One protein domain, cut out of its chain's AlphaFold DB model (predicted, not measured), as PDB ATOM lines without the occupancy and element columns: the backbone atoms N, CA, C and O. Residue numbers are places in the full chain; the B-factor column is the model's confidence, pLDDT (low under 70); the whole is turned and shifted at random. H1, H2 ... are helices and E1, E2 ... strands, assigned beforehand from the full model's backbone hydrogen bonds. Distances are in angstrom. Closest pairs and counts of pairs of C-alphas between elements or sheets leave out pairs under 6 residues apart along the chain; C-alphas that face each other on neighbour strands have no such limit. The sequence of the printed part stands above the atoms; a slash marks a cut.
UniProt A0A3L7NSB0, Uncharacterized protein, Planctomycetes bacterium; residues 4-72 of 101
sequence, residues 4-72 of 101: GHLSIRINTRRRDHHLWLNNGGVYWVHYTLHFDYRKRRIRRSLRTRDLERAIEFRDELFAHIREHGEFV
ATOM      1  N   GLY A   4     -42.030  63.073  -3.464       90.12
ATOM      2  CA  GLY A   4     -41.160  61.923  -3.298       90.12
ATOM      3  C   GLY A   4     -40.697  61.352  -4.614       90.12
ATOM      4  O   GLY A   4     -41.467  61.202  -5.555       90.12
ATOM      5  N   HIS A   5     -39.423  60.983  -4.635       91.56
ATOM      6  CA  HIS A   5     -38.778  60.396  -5.795       91.56
ATOM      7  C   HIS A   5     -38.497  58.923  -5.548       91.56
ATOM      8  O   HIS A   5     -38.268  58.485  -4.415       91.56
ATOM      9  N   LEU A   6     -38.517  58.149  -6.627       92.81
ATOM     10  CA  LEU A   6     -38.328  56.714  -6.568       92.81
ATOM     11  C   LEU A   6     -36.920  56.370  -6.055       92.81
ATOM     12  O   LEU A   6     -35.913  56.690  -6.678       92.81
ATOM     13  N   SER A   7     -36.854  55.667  -4.928       92.19
ATOM     14  CA  SER A   7     -35.616  55.221  -4.285       92.19
ATOM     15  C   SER A   7     -35.501  53.697  -4.362       92.19
ATOM     16  O   SER A   7     -35.355  53.015  -3.343       92.19
ATOM     17  N   ILE A   8     -35.599  53.146  -5.572       87.94
ATOM     18  CA  ILE A   8     -35.459  51.707  -5.830       87.94
ATOM     19  C   ILE A   8     -34.485  51.460  -6.980       87.94
ATOM     20  O   ILE A   8     -34.350  52.276  -7.888       87.94
ATOM     21  N   ARG A   9     -33.851  50.288  -6.973       86.88
ATOM     22  CA  ARG A   9     -33.106  49.778  -8.128       86.88
ATOM     23  C   ARG A   9     -34.021  48.860  -8.929       86.88
ATOM     24  O   ARG A   9     -34.615  47.948  -8.356       86.88
ATOM     25  N   ILE A  10     -34.144  49.081 -10.234       79.75
ATOM     26  CA  ILE A  10     -34.828  48.135 -11.125       79.75
ATOM     27  C   ILE A  10     -33.780  47.151 -11.639       79.75
ATOM     28  O   ILE A  10     -32.711  47.557 -12.080       79.75
ATOM     29  N   ASN A  11     -34.077  45.856 -11.537       81.31
ATOM     30  CA  ASN A  11     -33.229  44.806 -12.075       81.31
ATOM     31  C   ASN A  11     -33.847  44.399 -13.408       81.31
ATOM     32  O   ASN A  11     -34.888  43.752 -13.426       81.31
ATOM     33  N   THR A  12     -33.219  44.794 -14.507       74.62
ATOM     34  CA  THR A  12     -33.725  44.532 -15.858       74.62
ATOM     35  C   THR A  12     -33.651  43.055 -16.246       74.62
ATOM     36  O   THR A  12     -34.386  42.624 -17.126       74.62
ATOM     37  N   ARG A  13     -32.821  42.247 -15.566       78.56
ATOM     38  CA  ARG A  13     -32.730  40.794 -15.799       78.56
ATOM     39  C   ARG A  13     -33.903  40.014 -15.213       78.56
ATOM     40  O   ARG A  13     -34.172  38.906 -15.661       78.56
ATOM     41  N   ARG A  14     -34.585  40.564 -14.205       81.19
ATOM     42  CA  ARG A  14     -35.718  39.919 -13.537       81.19
ATOM     43  C   ARG A  14     -36.980  40.749 -13.765       81.19
ATOM     44  O   ARG A  14     -37.211  41.738 -13.071       81.19
ATOM     45  N   ARG A  15     -37.791  40.332 -14.742       81.12
ATOM     46  CA  ARG A  15     -38.958  41.092 -15.225       81.12
ATOM     47  C   ARG A  15     -40.026  41.327 -14.164       81.12
ATOM     48  O   ARG A  15     -40.728  42.316 -14.277       81.12
ATOM     49  N   ASP A  16     -40.128  40.501 -13.126       82.56
ATOM     50  CA  ASP A  16     -41.096  40.612 -12.023       82.56
ATOM     51  C   ASP A  16     -40.546  41.358 -10.792       82.56
ATOM     52  O   ASP A  16     -41.205  41.436  -9.757       82.56
ATOM     53  N   HIS A  17     -39.343  41.937 -10.866       82.38
ATOM     54  CA  HIS A  17     -38.764  42.673  -9.744       82.38
ATOM     55  C   HIS A  17     -39.707  43.814  -9.303       82.38
ATOM     56  O   HIS A  17     -40.185  44.587 -10.133       82.38
ATOM     57  N   HIS A  18     -39.981  43.903  -7.996       87.81
ATOM     58  CA  HIS A  18     -40.982  44.781  -7.348       87.81
ATOM     59  C   HIS A  18     -42.450  44.356  -7.441       87.81
ATOM     60  O   HIS A  18     -43.287  45.025  -6.832       87.81
ATOM     61  N   LEU A  19     -42.766  43.252  -8.118       91.12
ATOM     62  CA  LEU A  19     -44.102  42.661  -8.107       91.12
ATOM     63  C   LEU A  19     -44.234  41.609  -7.004       91.12
ATOM     64  O   LEU A  19     -43.290  40.897  -6.665       91.12
ATOM     65  N   TRP A  20     -45.431  41.518  -6.439       91.50
ATOM     66  CA  TRP A  20     -45.793  40.546  -5.422       91.50
ATOM     67  C   TRP A  20     -47.190  39.999  -5.695       91.50
ATOM     68  O   TRP A  20     -48.152  40.762  -5.767       91.50
ATOM     69  N   LEU A  21     -47.319  38.680  -5.818       90.25
ATOM     70  CA  LEU A  21     -48.615  38.024  -5.953       90.25
ATOM     71  C   LEU A  21     -49.260  37.867  -4.570       90.25
ATOM     72  O   LEU A  21     -48.661  37.297  -3.660       90.25
ATOM     73  N   ASN A  22     -50.473  38.388  -4.389       89.19
ATOM     74  CA  ASN A  22     -51.225  38.250  -3.138       89.19
ATOM     75  C   ASN A  22     -52.199  37.052  -3.187       89.19
ATOM     76  O   ASN A  22     -52.535  36.577  -4.270       89.19
ATOM     77  N   ASN A  23     -52.732  36.619  -2.036       78.31
ATOM     78  CA  ASN A  23     -53.577  35.417  -1.873       78.31
ATOM     79  C   ASN A  23     -54.875  35.396  -2.717       78.31
ATOM     80  O   ASN A  23     -55.514  34.358  -2.826       78.31
ATOM     81  N   GLY A  24     -55.266  36.515  -3.339       81.31
ATOM     82  CA  GLY A  24     -56.386  36.602  -4.292       81.31
ATOM     83  C   GLY A  24     -55.980  36.538  -5.774       81.31
ATOM     84  O   GLY A  24     -56.782  36.885  -6.647       81.31
ATOM     85  N   GLY A  25     -54.719  36.194  -6.051       87.19
ATOM     86  CA  GLY A  25     -54.122  36.172  -7.387       87.19
ATOM     87  C   GLY A  25     -53.830  37.555  -7.970       87.19
ATOM     88  O   GLY A  25     -53.458  37.651  -9.128       87.19
ATOM     89  N   VAL A  26     -54.024  38.633  -7.205       91.19
ATOM     90  CA  VAL A  26     -53.798  40.009  -7.670       91.19
ATOM     91  C   VAL A  26     -52.352  40.414  -7.413       91.19
ATOM     92  O   VAL A  26     -51.848  40.216  -6.304       91.19
ATOM     93  N   TYR A  27     -51.714  41.026  -8.407       90.69
ATOM     94  CA  TYR A  27     -50.377  41.588  -8.287       90.69
ATOM     95  C   TYR A  27     -50.374  42.911  -7.527       90.69
ATOM     96  O   TYR A  27     -51.237  43.774  -7.696       90.69
ATOM     97  N   TRP A  28     -49.361  43.070  -6.690       93.00
ATOM     98  CA  TRP A  28     -49.055  44.270  -5.934       93.00
ATOM     99  C   TRP A  28     -47.666  44.750  -6.313       93.00
ATOM    100  O   TRP A  28     -46.763  43.945  -6.519       93.00
ATOM    101  N   VAL A  29     -47.482  46.062  -6.358       91.81
ATOM    102  CA  VAL A  29     -46.174  46.687  -6.513       91.81
ATOM    103  C   VAL A  29     -45.689  47.204  -5.166       91.81
ATOM    104  O   VAL A  29     -46.425  47.862  -4.421       91.81
ATOM    105  N   HIS A  30     -44.439  46.895  -4.840       93.12
ATOM    106  CA  HIS A  30     -43.746  47.411  -3.665       93.12
ATOM    107  C   HIS A  30     -42.635  48.360  -4.103       93.12
ATOM    108  O   HIS A  30     -41.752  47.964  -4.854       93.12
ATOM    109  N   TYR A  31     -42.625  49.588  -3.593       92.56
ATOM    110  CA  TYR A  31     -41.546  50.534  -3.876       92.56
ATOM    111  C   TYR A  31     -41.306  51.480  -2.703       92.56
ATOM    112  O   TYR A  31     -42.089  51.540  -1.754       92.56
ATOM    113  N   THR A  32     -40.180  52.186  -2.736       92.31
ATOM    114  CA  THR A  32     -39.811  53.168  -1.713       92.31
ATOM    115  C   THR A  32     -39.656  54.529  -2.365       92.31
ATOM    116  O   THR A  32     -38.978  54.645  -3.383       92.31
ATOM    117  N   LEU A  33     -40.255  55.546  -1.758       92.06
ATOM    118  CA  LEU A  33     -40.037  56.946  -2.090       92.06
ATOM    119  C   LEU A  33     -39.092  57.587  -1.080       92.06
ATOM    120  O   LEU A  33     -39.173  57.298   0.116       92.06
ATOM    121  N   HIS A  34     -38.234  58.476  -1.564       90.94
ATOM    122  CA  HIS A  34     -37.408  59.356  -0.748       90.94
ATOM    123  C   HIS A  34     -37.858  60.811  -0.933       90.94
ATOM    124  O   HIS A  34     -38.005  61.271  -2.065       90.94
ATOM    125  N   PHE A  35     -38.091  61.518   0.170       89.62
ATOM    126  CA  PHE A  35     -38.516  62.924   0.209       89.62
ATOM    127  C   PHE A  35     -38.060  63.554   1.525       89.62
ATOM    128  O   PHE A  35     -38.162  62.899   2.556       89.62
ATOM    129  N   ASP A  36     -37.577  64.799   1.520       87.12
ATOM    130  CA  ASP A  36     -37.170  65.548   2.726       87.12
ATOM    131  C   ASP A  36     -36.381  64.714   3.757       87.12
ATOM    132  O   ASP A  36     -36.774  64.622   4.924       87.12
ATOM    133  N   TYR A  37     -35.317  64.030   3.316       86.62
ATOM    134  CA  TYR A  37     -34.478  63.132   4.138       86.62
ATOM    135  C   TYR A  37     -35.222  61.959   4.807       86.62
ATOM    136  O   TYR A  37     -34.697  61.281   5.691       86.62
ATOM    137  N   ARG A  38     -36.455  61.691   4.381       87.44
ATOM    138  CA  ARG A  38     -37.319  60.612   4.853       87.44
ATOM    139  C   ARG A  38     -37.537  59.593   3.745       87.44
ATOM    140  O   ARG A  38     -37.457  59.882   2.553       87.44
ATOM    141  N   LYS A  39     -37.841  58.368   4.163       89.19
ATOM    142  CA  LYS A  39     -38.195  57.261   3.277       89.19
ATOM    143  C   LYS A  39     -39.591  56.773   3.613       89.19
ATOM    144  O   LYS A  39     -39.938  56.650   4.787       89.19
ATOM    145  N   ARG A  40     -40.376  56.441   2.591       87.25
ATOM    146  CA  ARG A  40     -41.663  55.762   2.758       87.25
ATOM    147  C   ARG A  40     -41.777  54.607   1.792       87.25
ATOM    148  O   ARG A  40     -41.614  54.774   0.590       87.25
ATOM    149  N   ARG A  41     -42.099  53.440   2.339       89.56
ATOM    150  CA  ARG A  41     -42.424  52.254   1.560       89.56
ATOM    151  C   ARG A  41     -43.910  52.267   1.231       89.56
ATOM    152  O   ARG A  41     -44.736  52.348   2.134       89.56
ATOM    153  N   ILE A  42     -44.226  52.143  -0.045       88.25
ATOM    154  CA  ILE A  42     -45.584  52.080  -0.563       88.25
ATOM    155  C   ILE A  42     -45.838  50.663  -1.078       88.25
ATOM    156  O   ILE A  42     -44.972  50.039  -1.698       88.25
ATOM    157  N   ARG A  43     -47.031  50.142  -0.781       90.31
ATOM    158  CA  ARG A  43     -47.561  48.908  -1.363       90.31
ATOM    159  C   ARG A  43     -48.868  49.254  -2.057       90.31
ATOM    160  O   ARG A  43     -49.765  49.790  -1.410       90.31
ATOM    161  N   ARG A  44     -48.971  48.970  -3.352       86.81
ATOM    162  CA  ARG A  44     -50.169  49.261  -4.147       86.81
ATOM    163  C   ARG A  44     -50.621  48.027  -4.892       86.81
ATOM    164  O   ARG A  44     -49.800  47.320  -5.459       86.81
ATOM    165  N   SER A  45     -51.926  47.788  -4.897       88.62
ATOM    166  CA  SER A  45     -52.526  46.774  -5.761       88.62
ATOM    167  C   SER A  45     -52.518  47.274  -7.203       88.62
ATOM    168  O   SER A  45     -52.985  48.380  -7.466       88.62
ATOM    169  N   LEU A  46     -52.034  46.445  -8.125       89.69
ATOM    170  CA  LEU A  46     -52.128  46.673  -9.569       89.69
ATOM    171  C   LEU A  46     -53.470  46.197 -10.139       89.69
ATOM    172  O   LEU A  46     -53.725  46.360 -11.326       89.69
ATOM    173  N   ARG A  47     -54.331  45.598  -9.296       89.00
ATOM    174  CA  ARG A  47     -55.692  45.139  -9.636       89.00
ATOM    175  C   ARG A  47     -55.771  44.196 -10.845       89.00
ATOM    176  O   ARG A  47     -56.842  44.015 -11.408       89.00
ATOM    177  N   THR A  48     -54.664  43.553 -11.198       89.44
ATOM    178  CA  THR A  48     -54.580  42.564 -12.273       89.44
ATOM    179  C   THR A  48     -54.057  41.238 -11.736       89.44
ATOM    180  O   THR A  48     -53.279  41.217 -10.779       89.44
ATOM    181  N   ARG A  49     -54.502  40.137 -12.347       92.44
ATOM    182  CA  ARG A  49     -53.979  38.781 -12.117       92.44
ATOM    183  C   ARG A  49     -53.002  38.325 -13.204       92.44
ATOM    184  O   ARG A  49     -52.386  37.276 -13.065       92.44
ATOM    185  N   ASP A  50     -52.870  39.109 -14.272       92.50
ATOM    186  CA  ASP A  50     -51.957  38.856 -15.385       92.50
ATOM    187  C   ASP A  50     -50.587  39.480 -15.085       92.50
ATOM    188  O   ASP A  50     -50.500  40.653 -14.709       92.50
ATOM    189  N   LEU A  51     -49.529  38.678 -15.234       90.31
ATOM    190  CA  LEU A  51     -48.150  39.080 -14.980       90.31
ATOM    191  C   LEU A  51     -47.653  40.120 -15.986       90.31
ATOM    192  O   LEU A  51     -47.017  41.086 -15.573       90.31
ATOM    193  N   GLU A  52     -47.934  39.953 -17.280       92.50
ATOM    194  CA  GLU A  52     -47.442  40.884 -18.306       92.50
ATOM    195  C   GLU A  52     -48.109  42.249 -18.127       92.50
ATOM    196  O   GLU A  52     -47.435  43.276 -18.051       92.50
ATOM    197  N   ARG A  53     -49.423  42.250 -17.876       92.50
ATOM    198  CA  ARG A  53     -50.172  43.461 -17.519       92.50
ATOM    199  C   ARG A  53     -49.637  44.121 -16.242       92.50
ATOM    200  O   ARG A  53     -49.585  45.342 -16.135       92.50
ATOM    201  N   ALA A  54     -49.249  43.323 -15.243       91.19
ATOM    202  CA  ALA A  54     -48.668  43.839 -14.005       91.19
ATOM    203  C   ALA A  54     -47.292  44.484 -14.234       91.19
ATOM    204  O   ALA A  54     -46.968  45.483 -13.591       91.19
ATOM    205  N   ILE A  55     -46.493  43.922 -15.144       91.44
ATOM    206  CA  ILE A  55     -45.207  44.476 -15.571       91.44
ATOM    207  C   ILE A  55     -45.417  45.828 -16.258       91.44
ATOM    208  O   ILE A  55     -44.798  46.802 -15.834       91.44
ATOM    209  N   GLU A  56     -46.334  45.907 -17.225       91.81
ATOM    210  CA  GLU A  56     -46.698  47.153 -17.916       91.81
ATOM    211  C   GLU A  56     -47.119  48.238 -16.920       91.81
ATOM    212  O   GLU A  56     -46.514  49.307 -16.866       91.81
ATOM    213  N   PHE A  57     -48.083  47.937 -16.043       91.81
ATOM    214  CA  PHE A  57     -48.592  48.905 -15.066       91.81
ATOM    215  C   PHE A  57     -47.528  49.372 -14.078       91.81
ATOM    216  O   PHE A  57     -47.526  50.528 -13.655       91.81
ATOM    217  N   ARG A  58     -46.618  48.481 -13.678       92.56
ATOM    218  CA  ARG A  58     -45.484  48.858 -12.836       92.56
ATOM    219  C   ARG A  58     -44.548  49.803 -13.581       92.56
ATOM    220  O   ARG A  58     -44.096  50.779 -12.987       92.56
ATOM    221  N   ASP A  59     -44.214  49.490 -14.826       91.38
ATOM    222  CA  ASP A  59     -43.234  50.252 -15.594       91.38
ATOM    223  C   ASP A  59     -43.777  51.642 -15.945       91.38
ATOM    224  O   ASP A  59     -43.071  52.631 -15.736       91.38
ATOM    225  N   GLU A  60     -45.054  51.736 -16.321       92.00
ATOM    226  CA  GLU A  60     -45.787  52.999 -16.470       92.00
ATOM    227  C   GLU A  60     -45.789  53.810 -15.168       92.00
ATOM    228  O   GLU A  60     -45.420  54.985 -15.158       92.00
ATOM    229  N   LEU A  61     -46.132  53.176 -14.039       90.94
ATOM    230  CA  LEU A  61     -46.133  53.832 -12.732       90.94
ATOM    231  C   LEU A  61     -44.741  54.367 -12.375       90.94
ATOM    232  O   LEU A  61     -44.600  55.492 -11.900       90.94
ATOM    233  N   PHE A  62     -43.696  53.572 -12.585       91.44
ATOM    234  CA  PHE A  62     -42.332  53.982 -12.271       91.44
ATOM    235  C   PHE A  62     -41.803  55.056 -13.219       91.44
ATOM    236  O   PHE A  62     -41.006  55.880 -12.776       91.44
ATOM    237  N   ALA A  63     -42.204  55.059 -14.490       91.00
ATOM    238  CA  ALA A  63     -41.892  56.139 -15.419       91.00
ATOM    239  C   ALA A  63     -42.551  57.446 -14.960       91.00
ATOM    240  O   ALA A  63     -41.852  58.435 -14.744       91.00
ATOM    241  N   HIS A  64     -43.850  57.406 -14.662       90.75
ATOM    242  CA  HIS A  64     -44.606  58.558 -14.176       90.75
ATOM    243  C   HIS A  64     -44.005  59.159 -12.893       90.75
ATOM    244  O   HIS A  64     -43.761  60.361 -12.819       90.75
ATOM    245  N   ILE A  65     -43.685  58.326 -11.895       91.62
ATOM    246  CA  ILE A  65     -43.073  58.788 -10.635       91.62
ATOM    247  C   ILE A  65     -41.664  59.356 -10.865       91.62
ATOM    248  O   ILE A  65     -41.227  60.227 -10.117       91.62
ATOM    249  N   ARG A  66     -40.909  58.871 -11.856       90.81
ATOM    250  CA  ARG A  66     -39.588  59.442 -12.166       90.81
ATOM    251  C   ARG A  66     -39.687  60.815 -12.809       90.81
ATOM    252  O   ARG A  66     -38.850  61.657 -12.512       90.81
ATOM    253  N   GLU A  67     -40.664  61.001 -13.683       91.50
ATOM    254  CA  GLU A  67     -40.843  62.240 -14.434       91.50
ATOM    255  C   GLU A  67     -41.468  63.344 -13.576       91.50
ATOM    256  O   GLU A  67     -40.977  64.470 -13.560       91.50
ATOM    257  N   HIS A  68     -42.512  63.015 -12.816       89.94
ATOM    258  CA  HIS A  68     -43.294  64.004 -12.071       89.94
ATOM    259  C   HIS A  68     -43.038  63.983 -10.562       89.94
ATOM    260  O   HIS A  68     -43.443  64.901  -9.845       89.94
ATOM    261  N   GLY A  69     -42.389  62.931 -10.058       88.00
ATOM    262  CA  GLY A  69     -42.417  62.621  -8.637       88.00
ATOM    263  C   GLY A  69     -43.808  62.174  -8.188       88.00
ATOM    264  O   GLY A  69     -44.772  62.132  -8.948       88.00
ATOM    265  N   GLU A  70     -43.923  61.803  -6.922       87.88
ATOM    266  CA  GLU A  70     -45.194  61.417  -6.327       87.88
ATOM    267  C   GLU A  70     -45.473  62.252  -5.084       87.88
ATOM    268  O   GLU A  70     -44.608  62.415  -4.225       87.88
ATOM    269  N   PHE A  71     -46.695  62.760  -4.953       85.56
ATOM    270  CA  PHE A  71     -47.107  63.444  -3.736       85.56
ATOM    271  C   PHE A  71     -47.140  62.471  -2.567       85.56
ATOM    272  O   PHE A  71     -47.815  61.438  -2.604       85.56
ATOM    273  N   VAL A  72     -46.434  62.823  -1.493       79.06
ATOM    274  CA  VAL A  72     -46.372  61.985  -0.303       79.06
ATOM    275  C   VAL A  72     -46.971  62.723   0.893       79.06
ATOM    276  O   VAL A  72     -46.324  63.571   1.506       79.06
TER     277      VAL A  72
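Overview. This is residues 4 to 72 of the 101 residues of an uncharacterized protein of Planctomycetes bacterium (UniProt A0A3L7NSB0). A long, strongly twisted hairpin of strands E3 and E4 makes a slab, with the short strands E1 and E2 at either end of E3's other edge, and the single long helix H1 packs along it. A long loop, residues 7 to 18, links E1 to E2. The printed part has 69 residues, with four named strands followed along the chain by one named helix, H1; the sheet is branched, with E3 the antiparallel neighbour of E1, of E2 and of E4, and the class is mixed, helices and strands. The whole is compact, with a radius of gyration of the C-alphas of 12.1 A and spans of 35 by 24 by 18 A.

Along the chain. E3 is residues 27 to 35, 25.8 A long, and E4 is residues 38 to 45, 23.1 A long. E1, residues 4 to 6, begins at C-alpha 4 (-41.160, 61.923, -3.298), and E2 is residues 19 to 21; each is 6.8 A long. H1, residues 51 to 68, is 25.6 A long and ends at C-alpha 68 (-43.294, 64.004, -12.071).

Arrangement. E2, E3 and E4 form a meander, each strand the antiparallel neighbour of the one before. In the hairpin E3 and E4, N 33 and O 40 are 2.8 A apart, within hydrogen-bond range. On the other side of E3 from E4 lie E2, with N 20 and O 28 at 2.8 A, and antiparallel E1, with N 5 and O 34 at 2.9 A. H1 is on the sheet at a height of 9.5 A, along the strands, at 13 degrees to E3 on the local plane. The closest C-alphas of H1 and E3, Ala 54 and Tyr 27, are 6.4 A apart. Every O i to N i+4 pair in H1 is within hydrogen-bond range.

Size, cuts and confidence. The C-alphas farthest apart, Tyr 37 and Asp 50, are 35.7 A apart. The printed part has no cut; the link E1 to E2 is long and the other links are tight. No printed residue is under 70 in pLDDT.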